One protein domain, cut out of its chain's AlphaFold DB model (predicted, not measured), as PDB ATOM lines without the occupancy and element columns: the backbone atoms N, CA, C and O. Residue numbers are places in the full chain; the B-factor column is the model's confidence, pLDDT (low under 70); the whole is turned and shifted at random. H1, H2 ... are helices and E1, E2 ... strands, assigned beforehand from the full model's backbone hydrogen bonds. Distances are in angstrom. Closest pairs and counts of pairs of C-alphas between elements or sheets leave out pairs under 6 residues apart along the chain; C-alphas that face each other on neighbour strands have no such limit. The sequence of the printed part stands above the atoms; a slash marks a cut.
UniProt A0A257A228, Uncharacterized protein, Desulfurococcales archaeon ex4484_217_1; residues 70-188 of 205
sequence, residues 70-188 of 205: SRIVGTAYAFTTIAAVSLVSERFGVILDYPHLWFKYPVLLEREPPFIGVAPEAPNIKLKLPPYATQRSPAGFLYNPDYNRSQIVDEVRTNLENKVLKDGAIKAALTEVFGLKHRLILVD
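AT A GLANCE: This is residues 70 to 188 of the 205 residues of an uncharacterized protein of Desulfurococcales archaeon ex4484_217_1 (UniProt A0A257A228). One long helix, H1, lies lengthwise over a narrow sheet built along the long strand E2, with E1 and E4 on either side of one end of E2 and E3 beside the other. The 119 printed residues run E1 E2 E3 E4 H1 E5, a mixed class with under half in named elements; the branched sheet is antiparallel. The whole is only just compact, close to loose, radius of gyration of the C-alphas 16.2 A, spans 52 by 26 by 20 A.

IN THESE COORDINATES: E1 is residues 70 to 74, from C-alpha 70 at (157.793, -40.299, 177.266); E2 is residues 78 to 89, 36.8 A from first to last C-alpha; E3 is residues 93 to 98; E4 is residues 116 to 120; H1 is residues 149 to 174, 37.1 A from first to last C-alpha; E5 is residues 184 to 187, and it ends with C-alpha 187 at (157.631, -34.999, 163.019).

HOW THE PARTS SIT: E1, E2 and E3 form a meander, each strand the antiparallel neighbour of the one before: N 71 and O 82 are 2.8 A apart, N 87 and O 96 2.8 A. E4 is antiparallel to E2, N 79 to O 119 2.8 A. H1 is on the sheet, height 7.7 A; its closest C-alphas to E2 are Arg 157 and Ala 83, 5.1 A. In H1, 20 of 22 O i to N i+4 pairs are within hydrogen-bond range. E5 pairs with no named strand; E2 and E5 are near each other.

THE WHOLE: The printed part has no cut. Links E3 to E4 and E4 to H1 are long. Residues 168 to 184 and 188 have pLDDT under 70.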
ATOM      1  N   SER A  70     157.876 -40.622 175.847       94.19
ATOM      2  CA  SER A  70     157.793 -40.299 177.266       94.19
ATOM      3  C   SER A  70     157.504 -41.531 178.124       94.19
ATOM      4  O   SER A  70     156.958 -42.549 177.678       94.19
ATOM      5  N   ARG A  71     157.923 -41.448 179.387       95.50
ATOM      6  CA  ARG A  71     157.700 -42.446 180.433       95.50
ATOM      7  C   ARG A  71     157.234 -41.752 181.699       95.50
ATOM      8  O   ARG A  71     157.723 -40.681 182.039       95.50
ATOM      9  N   ILE A  72     156.311 -42.392 182.405       95.94
ATOM     10  CA  ILE A  72     155.751 -41.890 183.656       95.94
ATOM     11  C   ILE A  72     156.326 -42.707 184.810       95.94
ATOM     12  O   ILE A  72     156.327 -43.935 184.768       95.94
ATOM     13  N   VAL A  73     156.770 -42.015 185.853       92.75
ATOM     14  CA  VAL A  73     157.167 -42.587 187.138       92.75
ATOM     15  C   VAL A  73     156.344 -41.894 188.220       92.75
ATOM     16  O   VAL A  73     156.581 -40.737 188.565       92.75
ATOM     17  N   GLY A  74     155.328 -42.592 188.721       87.62
ATOM     18  CA  GLY A  74     154.477 -42.112 189.806       87.62
ATOM     19  C   GLY A  74     154.948 -42.644 191.153       87.62
ATOM     20  O   GLY A  74     155.240 -43.830 191.288       87.62
ATOM     21  N   THR A  75     154.991 -41.777 192.157       88.81
ATOM     22  CA  THR A  75     155.176 -42.154 193.564       88.81
ATOM     23  C   THR A  75     154.044 -41.560 194.395       88.81
ATOM     24  O   THR A  75     153.338 -40.672 193.926       88.81
ATOM     25  N   ALA A  76     153.910 -41.980 195.655       88.69
ATOM     26  CA  ALA A  76     152.956 -41.367 196.582       88.69
ATOM     27  C   ALA A  76     153.230 -39.871 196.862       88.69
ATOM     28  O   ALA A  76     152.386 -39.193 197.437       88.69
ATOM     29  N   TYR A  77     154.408 -39.359 196.485       89.69
ATOM     30  CA  TYR A  77     154.848 -37.997 196.800       89.69
ATOM     31  C   TYR A  77     154.908 -37.080 195.582       89.69
ATOM     32  O   TYR A  77     154.817 -35.859 195.723       89.69
ATOM     33  N   ALA A  78     155.107 -37.646 194.394       91.75
ATOM     34  CA  ALA A  78     155.240 -36.887 193.166       91.75
ATOM     35  C   ALA A  78     154.916 -37.732 191.934       91.75
ATOM     36  O   ALA A  78     155.335 -38.889 191.812       91.75
ATOM     37  N   PHE A  79     154.271 -37.077 190.978       94.81
ATOM     38  CA  PHE A  79     154.210 -37.486 189.590       94.81
ATOM     39  C   PHE A  79     155.466 -37.000 188.861       94.81
ATOM     40  O   PHE A  79     155.804 -35.817 188.905       94.81
ATOM     41  N   THR A  80     156.151 -37.904 188.166       96.06
ATOM     42  CA  THR A  80     157.310 -37.576 187.333       96.06
ATOM     43  C   THR A  80     157.100 -38.097 185.920       96.06
ATOM     44  O   THR A  80     156.657 -39.226 185.725       96.06
ATOM     45  N   THR A  81     157.442 -37.290 184.922       96.75
ATOM     46  CA  THR A  81     157.546 -37.717 183.525       96.75
ATOM     47  C   THR A  81     158.967 -37.506 183.033       96.75
ATOM     48  O   THR A  81     159.621 -36.533 183.405       96.75
ATOM     49  N   ILE A  82     159.447 -38.418 182.201       97.12
ATOM     50  CA  ILE A  82     160.751 -38.353 181.549       97.12
ATOM     51  C   ILE A  82     160.486 -38.449 180.055       97.12
ATOM     52  O   ILE A  82     159.871 -39.418 179.609       97.12
ATOM     53  N   ALA A  83     160.929 -37.456 179.294       96.06
ATOM     54  CA  ALA A  83     160.829 -37.457 177.846       96.06
ATOM     55  C   ALA A  83     162.197 -37.663 177.192       96.06
ATOM     56  O   ALA A  83     163.236 -37.328 177.760       96.06
ATOM     57  N   ALA A  84     162.169 -38.201 175.981       95.12
ATOM     58  CA  ALA A  84     163.321 -38.333 175.108       95.12
ATOM     59  C   ALA A  84     162.904 -38.034 173.668       95.12
ATOM     60  O   ALA A  84     161.728 -38.136 173.322       95.12
ATOM     61  N   VAL A  85     163.866 -37.659 172.838       92.94
ATOM     62  CA  VAL A  85     163.665 -37.333 171.431       92.94
ATOM     63  C   VAL A  85     164.870 -37.780 170.617       92.94
ATOM     64  O   VAL A  85     166.012 -37.625 171.050       92.94
ATOM     65  N   SER A  86     164.599 -38.285 169.422       90.56
ATOM     66  CA  SER A  86     165.598 -38.727 168.460       90.56
ATOM     67  C   SER A  86     165.397 -38.001 167.138       90.56
ATOM     68  O   SER A  86     164.275 -37.839 166.655       90.56
ATOM     69  N   LEU A  87     166.501 -37.567 166.538       86.56
ATOM     70  CA  LEU A  87     166.560 -37.044 165.183       86.56
ATOM     71  C   LEU A  87     167.329 -38.041 164.322       86.56
ATOM     72  O   LEU A  87     168.509 -38.319 164.555       86.56
ATOM     73  N   VAL A  88     166.651 -38.564 163.310       83.94
ATOM     74  CA  VAL A  88     167.141 -39.645 162.460       83.94
ATOM     75  C   VAL A  88     167.171 -39.174 161.015       83.94
ATOM     76  O   VAL A  88     166.201 -38.628 160.495       83.94
ATOM     77  N   SER A  89     168.297 -39.393 160.349       76.69
ATOM     78  CA  SER A  89     168.432 -39.232 158.911       76.69
ATOM     79  C   SER A  89     168.258 -40.575 158.220       76.69
ATOM     80  O   SER A  89     168.891 -41.555 158.600       76.69
ATOM     81  N   GLU A  90     167.488 -40.595 157.133       74.06
ATOM     82  CA  GLU A  90     167.368 -41.778 156.269       74.06
ATOM     83  C   GLU A  90     168.732 -42.275 155.750       74.06
ATOM     84  O   GLU A  90     168.924 -43.474 155.580       74.06
ATOM     85  N   ARG A  91     169.712 -41.378 155.575       73.50
ATOM     86  CA  ARG A  91     171.034 -41.725 155.021       73.50
ATOM     87  C   ARG A  91     172.095 -42.050 156.060       73.50
ATOM     88  O   ARG A  91     172.990 -42.841 155.782       73.50
ATOM     89  N   PHE A  92     172.037 -41.394 157.216       72.75
ATOM     90  CA  PHE A  92     173.101 -41.447 158.226       72.75
ATOM     91  C   PHE A  92     172.670 -42.136 159.523       72.75
ATOM     92  O   PHE A  92     173.488 -42.300 160.424       72.75
ATOM     93  N   GLY A  93     171.406 -42.553 159.626       80.31
ATOM     94  CA  GLY A  93     170.846 -43.090 160.859       80.31
ATOM     95  C   GLY A  93     170.644 -41.996 161.906       80.31
ATOM     96  O   GLY A  93     170.325 -40.853 161.577       80.31
ATOM     97  N   VAL A  94     170.792 -42.347 163.182       83.81
ATOM     98  CA  VAL A  94     170.581 -41.419 164.299       83.81
ATOM     99  C   VAL A  94     171.666 -40.342 164.300       83.81
ATOM    100  O   VAL A  94     172.852 -40.642 164.424       83.81
ATOM    101  N   ILE A  95     171.259 -39.078 164.183       83.12
ATOM    102  CA  ILE A  95     172.175 -37.927 164.176       83.12
ATOM    103  C   ILE A  95     172.136 -37.120 165.477       83.12
ATOM    104  O   ILE A  95     173.051 -36.335 165.722       83.12
ATOM    105  N   LEU A  96     171.106 -37.314 166.306       86.31
ATOM    106  CA  LEU A  96     170.997 -36.765 167.657       86.31
ATOM    107  C   LEU A  96     169.979 -37.580 168.460       86.31
ATOM    108  O   LEU A  96     168.868 -37.771 167.983       86.31
ATOM    109  N   ASP A  97     170.321 -37.954 169.691       90.12
ATOM    110  CA  ASP A  97     169.335 -38.263 170.731       90.12
ATOM    111  C   ASP A  97     169.465 -37.249 171.858       90.12
ATOM    112  O   ASP A  97     170.567 -36.787 172.172       90.12
ATOM    113  N   TYR A  98     168.339 -36.922 172.478       91.94
ATOM    114  CA  TYR A  98     168.295 -36.140 173.697       91.94
ATOM    115  C   TYR A  98     167.261 -36.728 174.672       91.94
ATOM    116  O   TYR A  98     166.096 -36.847 174.294       91.94
ATOM    117  N   PRO A  99     167.626 -37.069 175.921       92.88
ATOM    118  CA  PRO A  99     168.955 -36.943 176.530       92.88
ATOM    119  C   PRO A  99     170.032 -37.731 175.782       92.88
ATOM    120  O   PRO A  99     169.747 -38.771 175.193       92.88
ATOM    121  N   HIS A 100     171.263 -37.222 175.789       86.06
ATOM    122  CA  HIS A 100     172.366 -37.860 175.080       86.06
ATOM    123  C   HIS A 100     172.684 -39.234 175.680       86.06
ATOM    124  O   HIS A 100     172.844 -39.374 176.895       86.06
ATOM    125  N   LEU A 101     172.812 -40.246 174.821       83.56
ATOM    126  CA  LEU A 101     173.399 -41.523 175.207       83.56
ATOM    127  C   LEU A 101     174.931 -41.397 175.301       83.56
ATOM    128  O   LEU A 101     175.529 -40.347 175.086       83.56
ATOM    129  N   TRP A 102     175.582 -42.505 175.630       78.69
ATOM    130  CA  TRP A 102     177.014 -42.624 175.918       78.69
ATOM    131  C   TRP A 102     177.933 -42.515 174.685       78.69
ATOM    132  O   TRP A 102     179.135 -42.753 174.788       78.69
ATOM    133  N   PHE A 103     177.396 -42.138 173.524       79.12
ATOM    134  CA  PHE A 103     178.142 -41.961 172.279       79.12
ATOM    135  C   PHE A 103     178.048 -40.526 171.752       79.12
ATOM    136  O   PHE A 103     177.183 -39.744 172.139       79.12
ATOM    137  N   LYS A 104     178.994 -40.154 170.883       77.75
ATOM    138  CA  LYS A 104     179.069 -38.804 170.315       77.75
ATOM    139  C   LYS A 104     178.120 -38.674 169.130       77.75
ATOM    140  O   LYS A 104     178.202 -39.460 168.190       77.75
ATOM    141  N   TYR A 105     177.290 -37.639 169.158       83.25
ATOM    142  CA  TYR A 105     176.385 -37.307 168.065       83.25
ATOM    143  C   TYR A 105     177.003 -36.270 167.118       83.25
ATOM    144  O   TYR A 105     177.713 -35.372 167.579       83.25
ATOM    145  N   PRO A 106     176.719 -36.351 165.805       77.31
ATOM    146  CA  PRO A 106     177.106 -35.325 164.835       77.31
ATOM    147  C   PRO A 106     176.519 -33.939 165.125       77.31
ATOM    148  O   PRO A 106     177.118 -32.928 164.766       77.31
ATOM    149  N   VAL A 107     175.342 -33.886 165.756       78.69
ATOM    150  CA  VAL A 107     174.646 -32.642 166.093       78.69
ATOM    151  C   VAL A 107     174.507 -32.532 167.607       78.69
ATOM    152  O   VAL A 107     174.149 -33.492 168.282       78.69
ATOM    153  N   LEU A 108     174.761 -31.332 168.133       80.56
ATOM    154  CA  LEU A 108     174.587 -30.992 169.545       80.56
ATOM    155  C   LEU A 108     173.624 -29.810 169.691       80.56
ATOM    156  O   LEU A 108     173.666 -28.849 168.905       80.56
ATOM    157  N   LEU A 109     172.778 -29.862 170.720       83.06
ATOM    158  CA  LEU A 109     171.893 -28.754 171.081       83.06
ATOM    159  C   LEU A 109     172.716 -27.601 171.665       83.06
ATOM    160  O   LEU A 109     173.685 -27.827 172.381       83.06
ATOM    161  N   GLU A 110     172.351 -26.353 171.362       81.50
ATOM    162  CA  GLU A 110     173.052 -25.189 171.941       81.50
ATOM    163  C   GLU A 110     172.747 -25.031 173.424       81.50
ATOM    164  O   GLU A 110     173.593 -24.631 174.220       81.50
ATOM    165  N   ARG A 111     171.499 -25.336 173.781       85.94
ATOM    166  CA  ARG A 111     171.022 -25.330 175.152       85.94
ATOM    167  C   ARG A 111     170.144 -26.542 175.367       85.94
ATOM    168  O   ARG A 111     169.097 -26.667 174.736       85.94
ATOM    169  N   GLU A 112     170.563 -27.367 176.306       89.44
ATOM    170  CA  GLU A 112     169.848 -28.550 176.750       89.44
ATOM    171  C   GLU A 112     168.572 -28.143 177.515       89.44
ATOM    172  O   GLU A 112     168.653 -27.474 178.553       89.44
ATOM    173  N   PRO A 113     167.371 -28.443 176.985       91.56
ATOM    174  CA  PRO A 113     166.117 -28.179 177.684       91.56
ATOM    175  C   PRO A 113     165.878 -29.229 178.784       91.56
ATOM    176  O   PRO A 113     166.332 -30.366 178.659       91.56
ATOM    177  N   PRO A 114     165.120 -28.919 179.846       94.69
ATOM    178  CA  PRO A 114     164.736 -29.939 180.814       94.69
ATOM    179  C   PRO A 114     163.894 -31.024 180.132       94.69
ATOM    180  O   PRO A 114     162.967 -30.717 179.381       94.69
ATOM    181  N   PHE A 115     164.219 -32.284 180.410       95.94
ATOM    182  CA  PHE A 115     163.533 -33.463 179.874       95.94
ATOM    183  C   PHE A 115     162.755 -34.235 180.945       95.94
ATOM    184  O   PHE A 115     162.041 -35.184 180.627       95.94
ATOM    185  N   ILE A 116     162.874 -33.824 182.210       97.19
ATOM    186  CA  ILE A 116     162.117 -34.385 183.330       97.19
ATOM    187  C   ILE A 116     161.090 -33.356 183.808       97.19
ATOM    188  O   ILE A 116     161.457 -32.247 184.196       97.19
ATOM    189  N   GLY A 117     159.810 -33.714 183.814       96.44
ATOM    190  CA  GLY A 117     158.749 -32.935 184.456       96.44
ATOM    191  C   GLY A 117     158.400 -33.528 185.812       96.44
ATOM    192  O   GLY A 117     158.208 -34.736 185.908       96.44
ATOM    193  N   VAL A 118     158.300 -32.697 186.849       96.19
ATOM    194  CA  VAL A 118     157.966 -33.145 188.208       96.19
ATOM    195  C   VAL A 118     156.792 -32.338 188.748       96.19
ATOM    196  O   VAL A 118     156.823 -31.109 188.728       96.19
ATOM    197  N   ALA A 119     155.776 -33.028 189.260       95.00
ATOM    198  CA  ALA A 119     154.634 -32.448 189.954       95.00
ATOM    199  C   ALA A 119     154.501 -33.107 191.338       95.00
ATOM    200  O   ALA A 119     154.226 -34.305 191.409       95.00
ATOM    201  N   PRO A 120     154.732 -32.380 192.443       92.75
ATOM    202  CA  PRO A 120     154.491 -32.916 193.778       92.75
ATOM    203  C   PRO A 120     152.993 -33.165 193.997       92.75
ATOM    204  O   PRO A 120     152.163 -32.410 193.497       92.75
ATOM    205  N   GLU A 121     152.661 -34.189 194.783       89.56
ATOM    206  CA  GLU A 121     151.273 -34.542 195.139       89.56
ATOM    207  C   GLU A 121     150.676 -33.605 196.201       89.56
ATOM    208  O   GLU A 121     149.464 -33.564 196.398       89.56
ATOM    209  N   ALA A 122     151.509 -32.801 196.864       87.25
ATOM    210  CA  ALA A 122     151.063 -31.780 197.804       87.25
ATOM    211  C   ALA A 122     151.113 -30.369 197.179       87.25
ATOM    212  O   ALA A 122     152.069 -30.028 196.467       87.25
ATOM    213  N   PRO A 123     150.102 -29.519 197.449       83.25
ATOM    214  CA  PRO A 123     150.019 -28.180 196.883       83.25
ATOM    215  C   PRO A 123     151.119 -27.263 197.434       83.25
ATOM    216  O   PRO A 123     151.612 -27.438 198.545       83.25
ATOM    217  N   ASN A 124     151.477 -26.238 196.656       78.88
ATOM    218  CA  ASN A 124     152.414 -25.169 197.037       78.88
ATOM    219  C   ASN A 124     153.851 -25.604 197.380       78.88
ATOM    220  O   ASN A 124     154.642 -24.787 197.857       78.88
ATOM    221  N   ILE A 125     154.238 -26.843 197.083       84.56
ATOM    222  CA  ILE A 125     155.628 -27.282 197.207       84.56
ATOM    223  C   ILE A 125     156.435 -26.742 196.026       84.56
ATOM    224  O   ILE A 125     156.101 -26.992 194.870       84.56
ATOM    225  N   LYS A 126     157.527 -26.026 196.313       86.25
ATOM    226  CA  LYS A 126     158.546 -25.660 195.320       86.25
ATOM    227  C   LYS A 126     159.727 -26.606 195.453       86.25
ATOM    228  O   LYS A 126     160.387 -26.633 196.490       86.25
ATOM    229  N   LEU A 127     159.997 -27.366 194.401       87.12
ATOM    230  CA  LEU A 127     161.094 -28.323 194.383       87.12
ATOM    231  C   LEU A 127     162.407 -27.633 193.997       87.12
ATOM    232  O   LEU A 127     162.454 -26.808 193.083       87.12
ATOM    233  N   LYS A 128     163.500 -28.010 194.668       91.38
ATOM    234  CA  LYS A 128     164.858 -27.672 194.229       91.38
ATOM    235  C   LYS A 128     165.306 -28.726 193.221       91.38
ATOM    236  O   LYS A 128     165.805 -29.779 193.603       91.38
ATOM    237  N   LEU A 129     165.068 -28.452 191.943       92.12
ATOM    238  CA  LEU A 129     165.325 -29.395 190.859       92.12
ATOM    239  C   LEU A 129     166.708 -29.190 190.221       92.12
ATOM    240  O   LEU A 129     167.205 -28.061 190.181       92.12
ATOM    241  N   PRO A 130     167.330 -30.265 189.706       93.31
ATOM    242  CA  PRO A 130     168.501 -30.154 188.846       93.31
ATOM    243  C   PRO A 130     168.147 -29.477 187.504       93.31
ATOM    244  O   PRO A 130     166.975 -29.442 187.126       93.31
ATOM    245  N   PRO A 131     169.140 -28.978 186.743       90.75
ATOM    246  CA  PRO A 131     168.896 -28.211 185.517       90.75
ATOM    247  C   PRO A 131     168.163 -28.981 184.405       90.75
ATOM    248  O   PRO A 131     167.513 -28.366 183.564       90.75
ATOM    249  N   TYR A 132     168.230 -30.313 184.414       94.00
ATOM    250  CA  TYR A 132     167.527 -31.178 183.466       94.00
ATOM    251  C   TYR A 132     166.067 -31.477 183.850       94.00
ATOM    252  O   TYR A 132     165.363 -32.164 183.106       94.00
ATOM    253  N   ALA A 133     165.597 -30.971 184.994       95.75
ATOM    254  CA  ALA A 133     164.238 -31.162 185.481       95.75
ATOM    255  C   ALA A 133     163.496 -29.828 185.647       95.75
ATOM    256  O   ALA A 133     164.084 -28.792 185.954       95.75
ATOM    257  N   THR A 134     162.178 -29.853 185.467       95.81
ATOM    258  CA  THR A 134     161.302 -28.687 185.612       95.81
ATOM    259  C   THR A 134     160.054 -29.022 186.420       95.81
ATOM    260  O   THR A 134     159.480 -30.102 186.308       95.81
ATOM    261  N   GLN A 135     159.614 -28.050 187.217       95.56
ATOM    262  CA  GLN A 135     158.308 -28.051 187.879       95.56
ATOM    263  C   GLN A 135     157.342 -27.073 187.195       95.56
ATOM    264  O   GLN A 135     156.339 -26.665 187.776       95.56
ATOM    265  N   ARG A 136     157.698 -26.576 186.009       93.88
ATOM    266  CA  ARG A 136     156.945 -25.540 185.312       93.88
ATOM    267  C   ARG A 136     156.657 -25.923 183.879       93.88
ATOM    268  O   ARG A 136     157.538 -26.433 183.184       93.88
ATOM    269  N   SER A 137     155.457 -25.558 183.449       92.56
ATOM    270  CA  SER A 137     155.057 -25.591 182.053       92.56
ATOM    271  C   SER A 137     155.868 -24.606 181.213       92.56
ATOM    272  O   SER A 137     156.415 -23.632 181.744       92.56
ATOM    273  N   PRO A 138     155.886 -24.776 179.880       87.69
ATOM    274  CA  PRO A 138     156.472 -23.792 178.971       87.69
ATOM    275  C   PRO A 138     155.861 -22.386 179.099       87.69
ATOM    276  O   PRO A 138     156.515 -21.403 178.765       87.69
ATOM    277  N   ALA A 139     154.622 -22.278 179.591       87.69
ATOM    278  CA  ALA A 139     153.955 -21.003 179.860       87.69
ATOM    279  C   ALA A 139     154.267 -20.431 181.261       87.69
ATOM    280  O   ALA A 139     153.777 -19.365 181.617       87.69
ATOM    281  N   GLY A 140     155.081 -21.123 182.065       90.19
ATOM    282  CA  GLY A 140     155.531 -20.679 183.385       90.19
ATOM    283  C   GLY A 140     154.640 -21.102 184.556       90.19
ATOM    284  O   GLY A 140     154.998 -20.827 185.706       90.19
ATOM    285  N   PHE A 141     153.528 -21.801 184.306       91.12
ATOM    286  CA  PHE A 141     152.652 -22.323 185.361       91.12
ATOM    287  C   PHE A 141     153.338 -23.443 186.135       91.12
ATOM    288  O   PHE A 141     154.076 -24.231 185.553       91.12
ATOM    289  N   LEU A 142     153.102 -23.513 187.445       93.06
ATOM    290  CA  LEU A 142     153.620 -24.599 188.272       93.06
ATOM    291  C   LEU A 142     152.819 -25.876 188.029       93.06
ATOM    292  O   LEU A 142     151.591 -25.847 188.022       93.06
ATOM    293  N   TYR A 143     153.529 -26.990 187.906       93.31
ATOM    294  CA  TYR A 143     152.943 -28.313 187.995       93.31
ATOM    295  C   TYR A 143     152.606 -28.591 189.460       93.31
ATOM    296  O   TYR A 143     153.489 -28.808 190.295       93.31
ATOM    297  N   ASN A 144     151.320 -28.485 189.772       89.81
ATOM    298  CA  ASN A 144     150.722 -28.765 191.069       89.81
ATOM    299  C   ASN A 144     149.799 -30.001 190.950       89.81
ATOM    300  O   ASN A 144     149.619 -30.509 189.842       89.81
ATOM    301  N   PRO A 145     149.213 -30.490 192.058       88.12
ATOM    302  CA  PRO A 145     148.351 -31.677 192.030       88.12
ATOM    303  C   PRO A 145     147.129 -31.539 191.110       88.12
ATOM    304  O   PRO A 145     146.684 -32.526 190.530       88.12
ATOM    305  N   ASP A 146     146.627 -30.313 190.944       90.38
ATOM    306  CA  ASP A 146     145.468 -30.004 190.096       90.38
ATOM    307  C   ASP A 146     145.829 -29.888 188.605       90.38
ATOM    308  O   ASP A 146     144.949 -29.807 187.744       90.38
ATOM    309  N   TYR A 147     147.122 -29.850 188.274       92.06
ATOM    310  CA  TYR A 147     147.578 -29.764 186.896       92.06
ATOM    311  C   TYR A 147     147.353 -31.102 186.191       92.06
ATOM    312  O   TYR A 147     147.717 -32.166 186.695       92.06
ATOM    313  N   ASN A 148     146.792 -31.061 184.983       93.69
ATOM    314  CA  ASN A 148     146.506 -32.277 184.232       93.69
ATOM    315  C   ASN A 148     147.803 -33.046 183.917       93.69
ATOM    316  O   ASN A 148     148.649 -32.582 183.154       93.69
ATOM    317  N   ARG A 149     147.936 -34.252 184.476       93.56
ATOM    318  CA  ARG A 149     149.127 -35.105 184.331       93.56
ATOM    319  C   ARG A 149     149.439 -35.450 182.877       93.56
ATOM    320  O   ARG A 149     150.603 -35.415 182.492       93.56
ATOM    321  N   SER A 150     148.422 -35.719 182.058       92.69
ATOM    322  CA  SER A 150     148.607 -35.984 180.626       92.69
ATOM    323  C   SER A 150     149.171 -34.760 179.908       92.69
ATOM    324  O   SER A 150     150.086 -34.884 179.100       92.69
ATOM    325  N   GLN A 151     148.714 -33.562 180.284       93.75
ATOM    326  CA  GLN A 151     149.251 -32.319 179.736       93.75
ATOM    327  C   GLN A 151     150.723 -32.111 180.119       93.75
ATOM    328  O   GLN A 151     151.499 -31.660 179.284       93.75
ATOM    329  N   ILE A 152     151.135 -32.468 181.340       93.88
ATOM    330  CA  ILE A 152     152.553 -32.412 181.746       93.88
ATOM    331  C   ILE A 152     153.401 -33.303 180.834       93.88
ATOM    332  O   ILE A 152     154.462 -32.887 180.371       93.88
ATOM    333  N   VAL A 153     152.935 -34.526 180.561       94.56
ATOM    334  CA  VAL A 153     153.634 -35.478 179.685       94.56
ATOM    335  C   VAL A 153     153.815 -34.899 178.284       94.56
ATOM    336  O   VAL A 153     154.940 -34.872 177.780       94.56
ATOM    337  N   ASP A 154     152.732 -34.405 177.688       92.19
ATOM    338  CA  ASP A 154     152.758 -33.837 176.342       92.19
ATOM    339  C   ASP A 154     153.621 -32.576 176.277       92.19
ATOM    340  O   ASP A 154     154.409 -32.403 175.351       92.19
ATOM    341  N   GLU A 155     153.533 -31.696 177.274       93.06
ATOM    342  CA  GLU A 155     154.316 -30.465 177.304       93.06
ATOM    343  C   GLU A 155     155.815 -30.716 177.397       93.06
ATOM    344  O   GLU A 155     156.572 -30.049 176.689       93.06
ATOM    345  N   VAL A 156     156.250 -31.652 178.245       93.88
ATOM    346  CA  VAL A 156     157.675 -31.972 178.376       93.88
ATOM    347  C   VAL A 156     158.188 -32.581 177.074       93.88
ATOM    348  O   VAL A 156     159.177 -32.080 176.541       93.88
ATOM    349  N   ARG A 157     157.489 -33.577 176.505       93.50
ATOM    350  CA  ARG A 157     157.875 -34.206 175.230       93.50
ATOM    351  C   ARG A 157     157.919 -33.191 174.089       93.50
ATOM    352  O   ARG A 157     158.963 -32.994 173.472       93.50
ATOM    353  N   THR A 158     156.825 -32.474 173.857       90.31
ATOM    354  CA  THR A 158     156.731 -31.529 172.744       90.31
ATOM    355  C   THR A 158     157.681 -30.345 172.903       90.31
ATOM    356  O   THR A 158     158.137 -29.775 171.911       90.31
ATOM    357  N   ASN A 159     158.053 -29.958 174.125       90.25
ATOM    358  CA  ASN A 159     159.102 -28.959 174.316       90.25
ATOM    359  C   ASN A 159     160.474 -29.457 173.823       90.25
ATOM    360  O   ASN A 159     161.200 -28.683 173.194       90.25
ATOM    361  N   LEU A 160     160.808 -30.734 174.045       91.31
ATOM    362  CA  LEU A 160     162.028 -31.342 173.505       91.31
ATOM    363  C   LEU A 160     161.995 -31.411 171.979       91.31
ATOM    364  O   LEU A 160     162.934 -30.951 171.335       91.31
ATOM    365  N   GLU A 161     160.898 -31.906 171.403       89.50
ATOM    366  CA  GLU A 161     160.709 -32.004 169.950       89.50
ATOM    367  C   GLU A 161     160.888 -30.642 169.276       89.50
ATOM    368  O   GLU A 161     161.656 -30.494 168.327       89.50
ATOM    369  N   ASN A 162     160.257 -29.599 169.826       86.75
ATOM    370  CA  ASN A 162     160.405 -28.242 169.309       86.75
ATOM    371  C   ASN A 162     161.838 -27.716 169.445       86.75
ATOM    372  O   ASN A 162     162.280 -26.936 168.599       86.75
ATOM    373  N   LYS A 163     162.562 -28.095 170.503       87.38
ATOM    374  CA  LYS A 163     163.953 -27.676 170.692       87.38
ATOM    375  C   LYS A 163     164.877 -28.371 169.697       87.38
ATOM    376  O   LYS A 163     165.688 -27.694 169.074       87.38
ATOM    377  N   VAL A 164     164.712 -29.675 169.487       87.12
ATOM    378  CA  VAL A 164     165.468 -30.431 168.480       87.12
ATOM    379  C   VAL A 164     165.123 -29.970 167.068       87.12
ATOM    380  O   VAL A 164     166.017 -29.837 166.240       87.12
ATOM    381  N   LEU A 165     163.866 -29.635 166.782       81.69
ATOM    382  CA  LEU A 165     163.494 -29.078 165.486       81.69
ATOM    383  C   LEU A 165     164.163 -27.716 165.238       81.69
ATOM    384  O   LEU A 165     164.680 -27.469 164.152       81.69
ATOM    385  N   LYS A 166     164.181 -26.830 166.241       79.06
ATOM    386  CA  LYS A 166     164.780 -25.491 166.118       79.06
ATOM    387  C   LYS A 166     166.300 -25.527 166.047       79.06
ATOM    388  O   LYS A 166     166.871 -24.883 165.182       79.06
ATOM    389  N   ASP A 167     166.951 -26.259 166.938       77.19
ATOM    390  CA  ASP A 167     168.412 -26.270 167.020       77.19
ATOM    391  C   ASP A 167     169.006 -27.363 166.131       77.19
ATOM    392  O   ASP A 167     169.939 -27.127 165.368       77.19
ATOM    393  N   GLY A 168     168.465 -28.576 166.240       63.22
ATOM    394  CA  GLY A 168     168.991 -29.776 165.603       63.22
ATOM    395  C   GLY A 168     168.734 -29.803 164.104       63.22
ATOM    396  O   GLY A 168     169.667 -30.035 163.344       63.22
ATOM    397  N   ALA A 169     167.512 -29.506 163.653       62.44
ATOM    398  CA  ALA A 169     167.208 -29.545 162.223       62.44
ATOM    399  C   ALA A 169     167.807 -28.356 161.455       62.44
ATOM    400  O   ALA A 169     168.257 -28.534 160.325       62.44
ATOM    401  N   ILE A 170     167.890 -27.170 162.072       62.25
ATOM    402  CA  ILE A 170     168.590 -26.020 161.476       62.25
ATOM    403  C   ILE A 170     170.084 -26.321 161.366       62.25
ATOM    404  O   ILE A 170     170.651 -26.142 160.292       62.25
ATOM    405  N   LYS A 171     170.723 -26.857 162.415       63.62
ATOM    406  CA  LYS A 171     172.125 -27.281 162.317       63.62
ATOM    407  C   LYS A 171     172.300 -28.396 161.291       63.62
ATOM    408  O   LYS A 171     173.155 -28.259 160.430       63.62
ATOM    409  N   ALA A 172     171.473 -29.438 161.292       57.75
ATOM    410  CA  ALA A 172     171.549 -30.513 160.300       57.75
ATOM    411  C   ALA A 172     171.393 -29.996 158.856       57.75
ATOM    412  O   ALA A 172     172.082 -30.472 157.961       57.75
ATOM    413  N   ALA A 173     170.541 -28.988 158.631       54.94
ATOM    414  CA  ALA A 173     170.360 -28.344 157.329       54.94
ATOM    415  C   ALA A 173     171.497 -27.375 156.943       54.94
ATOM    416  O   ALA A 173     171.729 -27.164 155.752       54.94
ATOM    417  N   LEU A 174     172.184 -26.774 157.923       48.88
ATOM    418  CA  LEU A 174     173.306 -25.846 157.725       48.88
ATOM    419  C   LEU A 174     174.671 -26.538 157.692       48.88
ATOM    420  O   LEU A 174     175.637 -25.962 157.195       48.88
ATOM    421  N   THR A 175     174.783 -27.753 158.229       51.97
ATOM    422  CA  THR A 175     176.060 -28.459 158.267       51.97
ATOM    423  C   THR A 175     176.320 -29.071 156.891       51.97
ATOM    424  O   THR A 175     175.742 -30.095 156.528       51.97
ATOM    425  N   GLU A 176     177.239 -28.469 156.131       45.69
ATOM    426  CA  GLU A 176     177.747 -29.007 154.857       45.69
ATOM    427  C   GLU A 176     178.279 -30.446 154.973       45.69
ATOM    428  O   GLU A 176     178.366 -31.143 153.965       45.69
ATOM    429  N   VAL A 177     178.559 -30.922 156.196       47.66
ATOM    430  CA  VAL A 177     178.972 -32.301 156.521       47.66
ATOM    431  C   VAL A 177     178.014 -33.348 155.947       47.66
ATOM    432  O   VAL A 177     178.455 -34.436 155.585       47.66
ATOM    433  N   PHE A 178     176.727 -33.023 155.799       50.97
ATOM    434  CA  PHE A 178     175.768 -33.939 155.186       50.97
ATOM    435  C   PHE A 178     175.523 -33.675 153.699       50.97
ATOM    436  O   PHE A 178     174.891 -34.505 153.061       50.97
ATOM    437  N   GLY A 179     176.028 -32.575 153.119       46.38
ATOM    438  CA  GLY A 179     175.884 -32.242 151.691       46.38
ATOM    439  C   GLY A 179     174.434 -32.039 151.236       46.38
ATOM    440  O   GLY A 179     174.114 -32.177 150.053       46.38
ATOM    441  N   LEU A 180     173.526 -31.780 152.176       51.03
ATOM    442  CA  LEU A 180     172.101 -31.966 151.974       51.03
ATOM    443  C   LEU A 180     171.308 -30.768 152.482       51.03
ATOM    444  O   LEU A 180     171.144 -30.562 153.679       51.03
ATOM    445  N   LYS A 181     170.699 -30.032 151.548       54.09
ATOM    446  CA  LYS A 181     169.511 -29.234 151.868       54.09
ATOM    447  C   LYS A 181     168.384 -30.216 152.194       54.09
ATOM    448  O   LYS A 181     167.662 -30.637 151.290       54.09
ATOM    449  N   HIS A 182     168.265 -30.630 153.453       53.44
ATOM    450  CA  HIS A 182     167.117 -31.391 153.942       53.44
ATOM    451  C   HIS A 182     165.858 -30.534 153.743       53.44
ATOM    452  O   HIS A 182     165.685 -29.511 154.398       53.44
ATOM    453  N   ARG A 183     165.022 -30.895 152.759       57.69
ATOM    454  CA  ARG A 183     163.809 -30.134 152.393       57.69
ATOM    455  C   ARG A 183     162.543 -30.662 153.069       57.69
ATOM    456  O   ARG A 183     161.507 -30.015 152.969       57.69
ATOM    457  N   LEU A 184     162.620 -31.822 153.723       66.06
ATOM    458  CA  LEU A 184     161.488 -32.482 154.362       66.06
ATOM    459  C   LEU A 184     161.897 -33.005 155.741       66.06
ATOM    460  O   LEU A 184     162.828 -33.805 155.854       66.06
ATOM    461  N   ILE A 185     161.186 -32.543 156.768       70.56
ATOM    462  CA  ILE A 185     161.292 -33.039 158.138       70.56
ATOM    463  C   ILE A 185     159.932 -33.630 158.498       70.56
ATOM    464  O   ILE A 185     158.920 -32.934 158.423       70.56
ATOM    465  N   LEU A 186     159.918 -34.906 158.860       73.62
ATOM    466  CA  LEU A 186     158.759 -35.589 159.413       73.62
ATOM    467  C   LEU A 186     158.838 -35.490 160.932       73.62
ATOM    468  O   LEU A 186     159.891 -35.748 161.511       73.62
ATOM    469  N   VAL A 187     157.741 -35.095 161.564       75.56
ATOM    470  CA  VAL A 187     157.631 -34.999 163.019       75.56
ATOM    471  C   VAL A 187     156.479 -35.887 163.442       75.56
ATOM    472  O   VAL A 187     155.387 -35.750 162.887       75.56
ATOM    473  N   ASP A 188     156.728 -36.786 164.392       68.19
ATOM    474  CA  ASP A 188     155.646 -37.513 165.045       68.19
ATOM    475  C   ASP A 188     154.945 -36.593 166.058       68.19
ATOM    476  O   ASP A 188     155.581 -35.974 166.910       68.19
TER     477      ASP A 188